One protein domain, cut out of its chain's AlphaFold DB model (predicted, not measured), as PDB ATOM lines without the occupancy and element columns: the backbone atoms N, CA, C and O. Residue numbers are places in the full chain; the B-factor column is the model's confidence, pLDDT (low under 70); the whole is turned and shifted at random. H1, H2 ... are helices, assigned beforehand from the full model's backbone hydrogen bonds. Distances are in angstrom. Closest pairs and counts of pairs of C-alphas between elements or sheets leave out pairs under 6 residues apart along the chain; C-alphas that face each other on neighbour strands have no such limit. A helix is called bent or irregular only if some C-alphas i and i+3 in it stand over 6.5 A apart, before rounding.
ATOM      1  N   HIS A 113      38.105  51.229  14.825       97.31
ATOM      2  CA  HIS A 113      39.109  50.152  14.733       97.31
ATOM      3  C   HIS A 113      40.138  50.195  15.873       97.31
ATOM      4  O   HIS A 113      40.809  49.204  16.160       97.31
ATOM      5  N   PHE A 114      40.226  51.331  16.571       97.12
ATOM      6  CA  PHE A 114      41.218  51.566  17.614       97.12
ATOM      7  C   PHE A 114      40.571  51.774  18.984       97.12
ATOM      8  O   PHE A 114      39.608  52.528  19.134       97.12
ATOM      9  N   LEU A 115      41.142  51.132  20.003       95.62
ATOM     10  CA  LEU A 115      40.909  51.448  21.411       95.62
ATOM     11  C   LEU A 115      42.230  51.955  21.994       95.62
ATOM     12  O   LEU A 115      43.141  51.172  22.255       95.62
ATOM     13  N   ASN A 116      42.335  53.272  22.185       89.44
ATOM     14  CA  ASN A 116      43.612  53.963  22.399       89.44
ATOM     15  C   ASN A 116      44.575  53.735  21.212       89.44
ATOM     16  O   ASN A 116      44.236  54.055  20.079       89.44
ATOM     17  N   ASP A 117      45.762  53.185  21.458       89.12
ATOM     18  CA  ASP A 117      46.793  52.862  20.467       89.12
ATOM     19  C   ASP A 117      46.674  51.431  19.908       89.12
ATOM     20  O   ASP A 117      47.531  50.974  19.148       89.12
ATOM     21  N   TRP A 118      45.628  50.693  20.284       95.00
ATOM     22  CA  TRP A 118      45.449  49.300  19.900       95.00
ATOM     23  C   TRP A 118      44.422  49.135  18.778       95.00
ATOM     24  O   TRP A 118      43.228  49.336  19.001       95.00
ATOM     25  N   ALA A 119      44.887  48.686  17.606       95.19
ATOM     26  CA  ALA A 119      44.032  48.161  16.541       95.19
ATOM     27  C   ALA A 119      43.468  46.794  16.970       95.19
ATOM     28  O   ALA A 119      44.104  45.753  16.793       95.19
ATOM     29  N   PHE A 120      42.310  46.789  17.630       95.94
ATOM     30  CA  PHE A 120      41.760  45.579  18.266       95.94
ATOM     31  C   PHE A 120      41.249  44.551  17.256       95.94
ATOM     32  O   PHE A 120      41.008  43.390  17.607       95.94
ATOM     33  N   ASP A 121      41.025  44.982  16.021       93.75
ATOM     34  CA  ASP A 121      40.492  44.176  14.940       93.75
ATOM     35  C   ASP A 121      41.593  43.713  13.961       93.75
ATOM     36  O   ASP A 121      41.293  43.035  12.975       93.75
ATOM     37  N   ASP A 122      42.862  44.000  14.267       92.88
ATOM     38  CA  ASP A 122      44.039  43.494  13.564       92.88
ATOM     39  C   ASP A 122      44.411  42.083  14.075       92.88
ATOM     40  O   ASP A 122      44.694  41.902  15.268       92.88
ATOM     41  N   PRO A 123      44.438  41.051  13.204       90.88
ATOM     42  CA  PRO A 123      44.791  39.692  13.609       90.88
ATOM     43  C   PRO A 123      46.220  39.569  14.158       90.88
ATOM     44  O   PRO A 123      46.475  38.664  14.953       90.88
ATOM     45  N   ALA A 124      47.148  40.462  13.791       92.12
ATOM     46  CA  ALA A 124      48.507  40.475  14.331       92.12
ATOM     47  C   ALA A 124      48.556  40.904  15.809       92.12
ATOM     48  O   ALA A 124      49.534  40.627  16.505       92.12
ATOM     49  N   GLN A 125      47.493  41.539  16.312       93.69
ATOM     50  CA  GLN A 125      47.398  42.052  17.680       93.69
ATOM     51  C   GLN A 125      46.416  41.268  18.559       93.69
ATOM     52  O   GLN A 125      46.073  41.710  19.657       93.69
ATOM     53  N   LEU A 126      46.009  40.075  18.115       94.31
ATOM     54  CA  LEU A 126      45.036  39.220  18.796       94.31
ATOM     55  C   LEU A 126      45.428  38.874  20.240       94.31
ATOM     56  O   LEU A 126      44.578  38.810  21.127       94.31
ATOM     57  N   ASP A 127      46.722  38.689  20.497       95.69
ATOM     58  CA  ASP A 127      47.221  38.321  21.824       95.69
ATOM     59  C   ASP A 127      46.948  39.392  22.886       95.69
ATOM     60  O   ASP A 127      46.888  39.051  24.066       95.69
ATOM     61  N   LYS A 128      46.749  40.661  22.501       96.06
ATOM     62  CA  LYS A 128      46.462  41.751  23.448       96.06
ATOM     63  C   LYS A 128      45.128  41.571  24.171       96.06
ATOM     64  O   LYS A 128      45.000  42.038  25.296       96.06
ATOM     65  N   TYR A 129      44.161  40.834  23.610       96.56
ATOM     66  CA  TYR A 129      42.882  40.561  24.290       96.56
ATOM     67  C   TYR A 129      43.056  39.899  25.664       96.56
ATOM     68  O   TYR A 129      42.210  40.087  26.535       96.56
ATOM     69  N   LYS A 130      44.147  39.151  25.887       95.75
ATOM     70  CA  LYS A 130      44.434  38.506  27.181       95.75
ATOM     71  C   LYS A 130      44.681  39.509  28.316       95.75
ATOM     72  O   LYS A 130      44.587  39.134  29.482       95.75
ATOM     73  N   ASP A 131      45.024  40.747  27.967       95.69
ATOM     74  CA  ASP A 131      45.402  41.796  28.909       95.69
ATOM     75  C   ASP A 131      44.181  42.615  29.374       95.69
ATOM     76  O   ASP A 131      44.309  43.493  30.226       95.69
ATOM     77  N   PHE A 132      42.985  42.310  28.853       95.88
ATOM     78  CA  PHE A 132      41.760  43.050  29.129       95.88
ATOM     79  C   PHE A 132      40.633  42.164  29.663       95.88
ATOM     80  O   PHE A 132      40.518  40.978  29.351       95.88
ATOM     81  N   ASN A 133      39.733  42.779  30.428       97.44
ATOM     82  CA  ASN A 133      38.417  42.212  30.684       97.44
ATOM     83  C   ASN A 133      37.522  42.433  29.451       97.44
ATOM     84  O   ASN A 133      37.379  43.559  28.976       97.44
ATOM     85  N   ILE A 134      36.915  41.362  28.935       97.69
ATOM     86  CA  ILE A 134      36.121  41.419  27.699       97.69
ATOM     87  C   ILE A 134      34.850  42.264  27.859       97.69
ATOM     88  O   ILE A 134      34.493  42.985  26.933       97.69
ATOM     89  N   ASP A 135      34.183  42.228  29.012       97.94
ATOM     90  CA  ASP A 135      32.971  43.025  29.235       97.94
ATOM     91  C   ASP A 135      33.305  44.527  29.262       97.94
ATOM     92  O   ASP A 135      32.628  45.328  28.613       97.94
ATOM     93  N   ASP A 136      34.410  44.903  29.912       97.38
ATOM     94  CA  ASP A 136      34.902  46.288  29.929       97.38
ATOM     95  C   ASP A 136      35.300  46.773  28.524       97.38
ATOM     96  O   ASP A 136      35.025  47.920  28.160       97.38
ATOM     97  N   LEU A 137      35.890  45.900  27.696       96.94
ATOM     98  CA  LEU A 137      36.187  46.219  26.294       96.94
ATOM     99  C   LEU A 137      34.925  46.500  25.486       96.94
ATOM    100  O   LEU A 137      34.914  47.441  24.695       96.94
ATOM    101  N   TYR A 138      33.862  45.721  25.689       97.94
ATOM    102  CA  TYR A 138      32.586  45.969  25.023       97.94
ATOM    103  C   TYR A 138      32.004  47.317  25.454       97.94
ATOM    104  O   TYR A 138      31.625  48.107  24.590       97.94
ATOM    105  N   TYR A 139      31.988  47.635  26.754       97.75
ATOM    106  CA  TYR A 139      31.551  48.958  27.217       97.75
ATOM    107  C   TYR A 139      32.344  50.091  26.563       97.75
ATOM    108  O   TYR A 139      31.737  51.038  26.057       97.75
ATOM    109  N   ASN A 140      33.675  49.980  26.539       97.56
ATOM    110  CA  ASN A 140      34.556  50.986  25.952       97.56
ATOM    111  C   ASN A 140      34.310  51.154  24.443       97.56
ATOM    112  O   ASN A 140      34.120  52.266  23.953       97.56
ATOM    113  N   TYR A 141      34.237  50.042  23.713       98.06
ATOM    114  CA  TYR A 141      33.982  50.038  22.278       98.06
ATOM    115  C   TYR A 141      32.630  50.677  21.929       98.06
ATOM    116  O   TYR A 141      32.570  51.588  21.104       98.06
ATOM    117  N   PHE A 142      31.546  50.269  22.596       97.81
ATOM    118  CA  PHE A 142      30.225  50.845  22.338       97.81
ATOM    119  C   PHE A 142      30.129  52.315  22.762       97.81
ATOM    120  O   PHE A 142      29.369  53.071  22.160       97.81
ATOM    121  N   ASP A 143      30.905  52.749  23.758       98.00
ATOM    122  CA  ASP A 143      31.049  54.175  24.063       98.00
ATOM    123  C   ASP A 143      31.667  54.953  22.901       98.00
ATOM    124  O   ASP A 143      31.125  55.982  22.501       98.00
ATOM    125  N   HIS A 144      32.730  54.429  22.290       98.25
ATOM    126  CA  HIS A 144      33.357  55.064  21.130       98.25
ATOM    127  C   HIS A 144      32.405  55.119  19.934       98.25
ATOM    128  O   HIS A 144      32.295  56.165  19.303       98.25
ATOM    129  N   VAL A 145      31.648  54.048  19.669       97.56
ATOM    130  CA  VAL A 145      30.633  54.032  18.599       97.56
ATOM    131  C   VAL A 145      29.561  55.103  18.832       97.56
ATOM    132  O   VAL A 145      29.214  55.846  17.913       97.56
ATOM    133  N   ARG A 146      29.041  55.230  20.061       97.38
ATOM    134  CA  ARG A 146      28.049  56.266  20.392       97.38
ATOM    135  C   ARG A 146      28.624  57.670  20.248       97.38
ATOM    136  O   ARG A 146      27.980  58.526  19.651       97.38
ATOM    137  N   ARG A 147      29.836  57.899  20.752       97.69
ATOM    138  CA  ARG A 147      30.511  59.195  20.638       97.69
ATOM    139  C   ARG A 147      30.779  59.565  19.185       97.69
ATOM    140  O   ARG A 147      30.520  60.705  18.817       97.69
ATOM    141  N   ALA A 148      31.201  58.606  18.357       97.12
ATOM    142  CA  ALA A 148      31.344  58.782  16.916       97.12
ATOM    143  C   ALA A 148      30.031  59.285  16.295       97.12
ATOM    144  O   ALA A 148      30.020  60.321  15.629       97.12
ATOM    145  N   ALA A 149      28.913  58.617  16.591       95.69
ATOM    146  CA  ALA A 149      27.587  59.003  16.107       95.69
ATOM    147  C   ALA A 149      27.159  60.413  16.558       95.69
ATOM    148  O   ALA A 149      26.487  61.130  15.819       95.69
ATOM    149  N   GLU A 150      27.562  60.832  17.758       95.56
ATOM    150  CA  GLU A 150      27.225  62.142  18.325       95.56
ATOM    151  C   GLU A 150      28.078  63.296  17.773       95.56
ATOM    152  O   GLU A 150      27.707  64.457  17.950       95.56
ATOM    153  N   THR A 151      29.181  63.012  17.068       96.25
ATOM    154  CA  THR A 151      30.046  64.059  16.491       96.25
ATOM    155  C   THR A 151      29.392  64.848  15.354       96.25
ATOM    156  O   THR A 151      29.742  66.005  15.131       96.25
ATOM    157  N   GLY A 152      28.479  64.221  14.605       95.12
ATOM    158  CA  GLY A 152      27.952  64.771  13.353       95.12
ATOM    159  C   GLY A 152      28.949  64.781  12.185       95.12
ATOM    160  O   GLY A 152      28.681  65.447  11.189       95.12
ATOM    161  N   LEU A 153      30.082  64.070  12.291       96.31
ATOM    162  CA  LEU A 153      31.113  63.989  11.242       96.31
ATOM    163  C   LEU A 153      30.876  62.869  10.220       96.31
ATOM    164  O   LEU A 153      31.565  62.820   9.205       96.31
ATOM    165  N   PHE A 154      29.935  61.965  10.493       96.00
ATOM    166  CA  PHE A 154      29.733  60.740   9.723       96.00
ATOM    167  C   PHE A 154      28.300  60.635   9.202       96.00
ATOM    168  O   PHE A 154      27.348  60.982   9.905       96.00
ATOM    169  N   ASP A 155      28.146  60.088   7.996       94.88
ATOM    170  CA  ASP A 155      26.847  59.783   7.382       94.88
ATOM    171  C   ASP A 155      26.393  58.345   7.673       94.88
ATOM    172  O   ASP A 155      25.201  58.028   7.627       94.88
ATOM    173  N   ILE A 156      27.359  57.460   7.931       93.94
ATOM    174  CA  ILE A 156      27.196  56.014   8.108       93.94
ATOM    175  C   ILE A 156      28.087  55.592   9.276       93.94
ATOM    176  O   ILE A 156      29.229  56.035   9.352       93.94
ATOM    177  N   ILE A 157      27.606  54.716  10.162       94.75
ATOM    178  CA  ILE A 157      28.479  54.047  11.139       94.75
ATOM    179  C   ILE A 157      28.838  52.660  10.613       94.75
ATOM    180  O   ILE A 157      27.959  51.829  10.353       94.75
ATOM    181  N   GLY A 158      30.139  52.427  10.439       91.44
ATOM    182  CA  GLY A 158      30.691  51.151  10.010       91.44
ATOM    183  C   GLY A 158      30.611  50.126  11.132       91.44
ATOM    184  O   GLY A 158      30.917  50.434  12.284       91.44
ATOM    185  N   HIS A 159      30.176  48.907  10.788       90.75
ATOM    186  CA  HIS A 159      30.249  47.699  11.622       90.75
ATOM    187  C   HIS A 159      30.189  47.951  13.151       90.75
ATOM    188  O   HIS A 159      31.178  47.743  13.855       90.75
ATOM    189  N   PRO A 160      29.038  48.387  13.696       91.88
ATOM    190  CA  PRO A 160      28.938  48.934  15.054       91.88
ATOM    191  C   PRO A 160      29.079  47.910  16.190       91.88
ATOM    192  O   PRO A 160      28.926  48.282  17.347       91.88
ATOM    193  N   ASP A 161      29.339  46.632  15.895       92.06
ATOM    194  CA  ASP A 161      29.679  45.602  16.887       92.06
ATOM    195  C   ASP A 161      30.976  44.833  16.540       92.06
ATOM    196  O   ASP A 161      31.162  43.680  16.949       92.06
ATOM    197  N   LEU A 162      31.900  45.493  15.823       94.19
ATOM    198  CA  LEU A 162      33.174  44.939  15.339       94.19
ATOM    199  C   LEU A 162      34.027  44.289  16.436       94.19
ATOM    200  O   LEU A 162      34.753  43.343  16.144       94.19
ATOM    201  N   ILE A 163      33.907  44.715  17.699       95.56
ATOM    202  CA  ILE A 163      34.646  44.159  18.853       95.56
ATOM    203  C   ILE A 163      34.548  42.629  18.985       95.56
ATOM    204  O   ILE A 163      35.399  41.975  19.583       95.56
ATOM    205  N   LYS A 164      33.532  42.017  18.375       92.38
ATOM    206  CA  LYS A 164      33.333  40.566  18.371       92.38
ATOM    207  C   LYS A 164      34.092  39.831  17.250       92.38
ATOM    208  O   LYS A 164      34.025  38.598  17.206       92.38
ATOM    209  N   LYS A 165      34.778  40.520  16.329       90.88
ATOM    210  CA  LYS A 165      35.379  39.965  15.091       90.88
ATOM    211  C   LYS A 165      36.101  38.634  15.308       90.88
ATOM    212  O   LYS A 165      35.881  37.685  14.561       90.88
ATOM    213  N   PHE A 166      36.885  38.527  16.381       92.25
ATOM    214  CA  PHE A 166      37.731  37.361  16.651       92.25
ATOM    215  C   PHE A 166      37.170  36.329  17.634       92.25
ATOM    216  O   PHE A 166      37.901  35.475  18.127       92.25
ATOM    217  N   GLY A 167      35.875  36.373  17.935       92.38
ATOM    218  CA  GLY A 167      35.259  35.364  18.806       92.38
ATOM    219  C   GLY A 167      35.288  35.697  20.300       92.38
ATOM    220  O   GLY A 167      34.633  35.003  21.072       92.38
ATOM    221  N   PHE A 168      35.951  36.778  20.723       94.06
ATOM    222  CA  PHE A 168      35.852  37.274  22.099       94.06
ATOM    223  C   PHE A 168      34.458  37.860  22.327       94.06
ATOM    224  O   PHE A 168      34.077  38.862  21.717       94.06
ATOM    225  N   ARG A 169      33.647  37.174  23.133       94.38
ATOM    226  CA  ARG A 169      32.254  37.532  23.419       94.38
ATOM    227  C   ARG A 169      32.132  37.998  24.861       94.38
ATOM    228  O   ARG A 169      32.707  37.374  25.752       94.38
ATOM    229  N   ALA A 170      31.364  39.062  25.058       95.56
ATOM    230  CA  ALA A 170      30.956  39.500  26.382       95.56
ATOM    231  C   ALA A 170      30.192  38.383  27.115       95.56
ATOM    232  O   ALA A 170      29.449  37.614  26.499       95.56
ATOM    233  N   SER A 171      30.383  38.301  28.428       95.94
ATOM    234  CA  SER A 171      29.630  37.423  29.326       95.94
ATOM    235  C   SER A 171      28.334  38.075  29.817       95.94
ATOM    236  O   SER A 171      27.396  37.389  30.230       95.94
ATOM    237  N   MET A 172      28.278  39.406  29.747       94.75
ATOM    238  CA  MET A 172      27.131  40.209  30.149       94.75
ATOM    239  C   MET A 172      26.045  40.320  29.057       94.75
ATOM    240  O   MET A 172      26.338  40.168  27.869       94.75
ATOM    241  N   PRO A 173      24.793  40.646  29.437       93.88
ATOM    242  CA  PRO A 173      23.736  40.986  28.484       93.88
ATOM    243  C   PRO A 173      24.095  42.229  27.650       93.88
ATOM    244  O   PRO A 173      24.607  43.214  28.186       93.88
ATOM    245  N   LEU A 174      23.809  42.201  26.344       94.62
ATOM    246  CA  LEU A 174      24.163  43.272  25.394       94.62
ATOM    247  C   LEU A 174      22.979  44.159  25.003       94.62
ATOM    248  O   LEU A 174      23.173  45.201  24.383       94.62
ATOM    249  N   GLU A 175      21.757  43.789  25.383       94.25
ATOM    250  CA  GLU A 175      20.524  44.455  24.962       94.25
ATOM    251  C   GLU A 175      20.518  45.940  25.333       94.25
ATOM    252  O   GLU A 175      20.106  46.773  24.529       94.25
ATOM    253  N   GLY A 176      21.018  46.281  26.526       94.94
ATOM    254  CA  GLY A 176      21.156  47.672  26.964       94.94
ATOM    255  C   GLY A 176      22.160  48.452  26.115       94.94
ATOM    256  O   GLY A 176      21.840  49.533  25.628       94.94
ATOM    257  N   LEU A 177      23.338  47.871  25.858       94.69
ATOM    258  CA  LEU A 177      24.363  48.496  25.019       94.69
ATOM    259  C   LEU A 177      23.880  48.726  23.589       94.69
ATOM    260  O   LEU A 177      24.124  49.790  23.018       94.69
ATOM    261  N   TYR A 178      23.195  47.741  23.011       94.50
ATOM    262  CA  TYR A 178      22.651  47.844  21.662       94.50
ATOM    263  C   TYR A 178      21.556  48.903  21.603       94.50
ATOM    264  O   TYR A 178      21.597  49.762  20.727       94.50
ATOM    265  N   LEU A 179      20.635  48.914  22.573       94.50
ATOM    266  CA  LEU A 179      19.581  49.922  22.646       94.50
ATOM    267  C   LEU A 179      20.156  51.338  22.742       94.50
ATOM    268  O   LEU A 179      19.774  52.200  21.952       94.50
ATOM    269  N   ASP A 180      21.096  51.574  23.656       95.69
ATOM    270  CA  ASP A 180      21.729  52.885  23.822       95.69
ATOM    271  C   ASP A 180      22.472  53.315  22.552       95.69
ATOM    272  O   ASP A 180      22.424  54.481  22.153       95.69
ATOM    273  N   THR A 181      23.118  52.364  21.875       95.06
ATOM    274  CA  THR A 181      23.829  52.621  20.620       95.06
ATOM    275  C   THR A 181      22.861  52.977  19.499       95.06
ATOM    276  O   THR A 181      23.013  54.024  18.879       95.06
ATOM    277  N   VAL A 182      21.801  52.197  19.292       92.25
ATOM    278  CA  VAL A 182      20.758  52.491  18.296       92.25
ATOM    279  C   VAL A 182      20.075  53.835  18.575       92.25
ATOM    280  O   VAL A 182      19.780  54.584  17.643       92.25
ATOM    281  N   LEU A 183      19.850  54.187  19.845       93.44
ATOM    282  CA  LEU A 183      19.304  55.493  20.222       93.44
ATOM    283  C   LEU A 183      20.254  56.651  19.892       93.44
ATOM    284  O   LEU A 183      19.770  57.720  19.515       93.44
ATOM    285  N   ALA A 184      21.571  56.461  20.012       93.25
ATOM    286  CA  ALA A 184      22.559  57.438  19.561       93.25
ATOM    287  C   ALA A 184      22.561  57.552  18.029       93.25
ATOM    288  O   ALA A 184      22.402  58.654  17.504       93.25
ATOM    289  N   LEU A 185      22.613  56.419  17.318       91.50
ATOM    290  CA  LEU A 185      22.574  56.370  15.852       91.50
ATOM    291  C   LEU A 185      21.329  57.062  15.292       91.50
ATOM    292  O   LEU A 185      21.428  57.830  14.346       91.50
ATOM    293  N   LYS A 186      20.157  56.880  15.913       89.44
ATOM    294  CA  LYS A 186      18.894  57.513  15.492       89.44
ATOM    295  C   LYS A 186      18.954  59.048  15.433       89.44
ATOM    296  O   LYS A 186      18.113  59.658  14.774       89.44
ATOM    297  N   LYS A 187      19.892  59.678  16.144       85.56
ATOM    298  CA  LYS A 187      20.076  61.136  16.133       85.56
ATOM    299  C   LYS A 187      20.893  61.622  14.930       85.56
ATOM    300  O   LYS A 187      20.897  62.826  14.684       85.56
ATOM    301  N   MET A 188      21.570  60.730  14.206       86.06
ATOM    302  CA  MET A 188      22.330  61.082  13.009       86.06
ATOM    303  C   MET A 188      21.390  61.492  11.872       86.06
ATOM    304  O   MET A 188      20.295  60.949  11.714       86.06
ATOM    305  N   THR A 189      21.832  62.455  11.064       65.75
ATOM    306  CA  THR A 189      21.056  63.030   9.951       65.75
ATOM    307  C   THR A 189      20.703  61.989   8.883       65.75
ATOM    308  O   THR A 189      19.632  62.057   8.280       65.75
ATOM    309  N   SER A 190      21.579  61.000   8.704       60.50
ATOM    310  CA  SER A 190      21.387  59.805   7.888       60.50
ATOM    311  C   SER A 190      21.793  58.602   8.738       60.50
ATOM    312  O   SER A 190      22.832  58.638   9.387       60.50
ATOM    313  N   VAL A 191      20.968  57.551   8.776       53.22
ATOM    314  CA  VAL A 191      21.297  56.312   9.496       53.22
ATOM    315  C   VAL A 191      21.390  55.190   8.488       53.22
ATOM    316  O   VAL A 191      20.381  54.616   8.077       53.22
ATOM    317  N   TRP A 192      22.620  54.876   8.109       57.34
ATOM    318  CA  TRP A 192      22.935  53.649   7.402       57.34
ATOM    319  C   TRP A 192      23.847  52.840   8.302       57.34
ATOM    320  O   TRP A 192      24.855  53.330   8.808       57.34
ATOM    321  N   MET A 193      23.435  51.608   8.546       57.25
ATOM    322  CA  MET A 193      24.216  50.647   9.291       57.25
ATOM    323  C   MET A 193      24.686  49.613   8.300       57.25
ATOM    324  O   MET A 193      23.877  48.952   7.642       57.25
ATOM    325  N   ALA A 200      33.575  33.981   4.058       46.03
ATOM    326  CA  ALA A 200      32.533  32.953   4.180       46.03
ATOM    327  C   ALA A 200      32.253  32.604   5.656       46.03
ATOM    328  O   ALA A 200      32.386  31.454   6.070       46.03
ATOM    329  N   ILE A 201      31.915  33.607   6.465       51.47
ATOM    330  CA  ILE A 201      31.577  33.418   7.878       51.47
ATOM    331  C   ILE A 201      30.097  33.050   8.059       51.47
ATOM    332  O   ILE A 201      29.248  33.531   7.300       51.47
ATOM    333  N   PRO A 202      29.770  32.213   9.063       49.62
ATOM    334  CA  PRO A 202      28.391  31.963   9.469       49.62
ATOM    335  C   PRO A 202      27.633  33.265   9.766       49.62
ATOM    336  O   PRO A 202      28.228  34.249  10.207       49.62
ATOM    337  N   VAL A 203      26.320  33.278   9.529       52.91
ATOM    338  CA  VAL A 203      25.489  34.494   9.614       52.91
ATOM    339  C   VAL A 203      25.476  35.096  11.025       52.91
ATOM    340  O   VAL A 203      25.353  36.308  11.183       52.91
ATOM    341  N   GLU A 204      25.662  34.276  12.056       52.81
ATOM    342  CA  GLU A 204      25.852  34.702  13.446       52.81
ATOM    343  C   GLU A 204      27.090  35.593  13.668       52.81
ATOM    344  O   GLU A 204      27.187  36.274  14.686       52.81
ATOM    345  N   ASN A 205      28.019  35.642  12.712       56.53
ATOM    346  CA  ASN A 205      29.204  36.495  12.762       56.53
ATOM    347  C   ASN A 205      29.098  37.727  11.855       56.53
ATOM    348  O   ASN A 205      30.078  38.457  11.728       56.53
ATOM    349  N   TYR A 206      27.934  37.982  11.243       59.62
ATOM    350  CA  TYR A 206      27.693  39.246  10.543       59.62
ATOM    351  C   TYR A 206      27.877  40.413  11.499       59.62
ATOM    352  O   TYR A 206      27.576  40.300  12.690       59.62
ATOM    353  N   ILE A 207      28.381  41.517  10.964       55.22
ATOM    354  CA  ILE A 207      28.674  42.718  11.729       55.22
ATOM    355  C   ILE A 207      27.800  43.829  11.137       55.22
ATOM    356  O   ILE A 207      28.111  44.294  10.044       55.22
ATOM    357  N   PRO A 208      26.676  44.199  11.772       65.88
ATOM    358  CA  PRO A 208      26.262  43.798  13.110       65.88
ATOM    359  C   PRO A 208      25.502  42.468  13.213       65.88
ATOM    360  O   PRO A 208      25.042  41.903  12.216       65.88
ATOM    361  N   HIS A 209      25.388  41.946  14.443       65.12
ATOM    362  CA  HIS A 209      24.638  40.726  14.754       65.12
ATOM    363  C   HIS A 209      23.174  40.894  14.342       65.12
ATOM    364  O   HIS A 209      22.626  41.985  14.422       65.12
ATOM    365  N   ARG A 210      22.479  39.800  13.997       59.84
ATOM    366  CA  ARG A 210      21.046  39.852  13.635       59.84
ATOM    367  C   ARG A 210      20.128  40.448  14.709       59.84
ATOM    368  O   ARG A 210      18.993  40.783  14.395       59.84
ATOM    369  N   SER A 211      20.571  40.468  15.963       61.28
ATOM    370  CA  SER A 211      19.813  41.024  17.089       61.28
ATOM    371  C   SER A 211      20.169  42.475  17.417       61.28
ATOM    372  O   SER A 211      19.629  42.986  18.394       61.28
ATOM    373  N   PHE A 212      21.117  43.073  16.689       53.97
ATOM    374  CA  PHE A 212      21.453  44.489  16.791       53.97
ATOM    375  C   PHE A 212      20.425  45.331  16.029       53.97
ATOM    376  O   PHE A 212      20.045  44.918  14.906       53.97
TER     377      PHE A 212
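This is residues 113 to 193 and 200 to 212 of the 212 residues of a protein of Desulfotomaculum aquiferis (UniProt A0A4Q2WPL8). With little regular structure, the domain is two helices, H2 and H3, side by side on loops, with a short helix, H1, at the end where H2 begins. The long link, residues 151 to 174, folds back past H2 so that H3 runs the same way. The printed part has 94 residues with three named helices and no named strand; under half, 37, are in these, class all helix. It is compact, radius of gyration of the C-alphas 13.3 A, spanning 38 by 30 by 26 A.

H2, residues 134 to 150, is 24.4 A long, from C-alpha 134 at (36.121, 41.419, 27.699). H3, residues 175 to 185, ends at C-alpha 185 at (22.574, 56.370, 15.852). H1, residues 123 to 131, is irregular: C-alphas 124 and 127 are 7.9 A apart.

H2 and H3 touch, closest at the C-alphas of Arg 146 and Thr 181, 5.6 A, at a shallow tilt of 19 degrees. H1 and H2 meet only through their link; H1 and H3 are apart. Every O i to N i+4 pair is within hydrogen-bond range in H2 and H3; H1 has 0 of 5, but 5 of 6 O i to N i+3 pairs.

Residues 194 to 199 are not printed, a gap of 20.2 A between C-alphas 193 and 200. Residues 189 to 193 and 200 to 212 are under pLDDT 70.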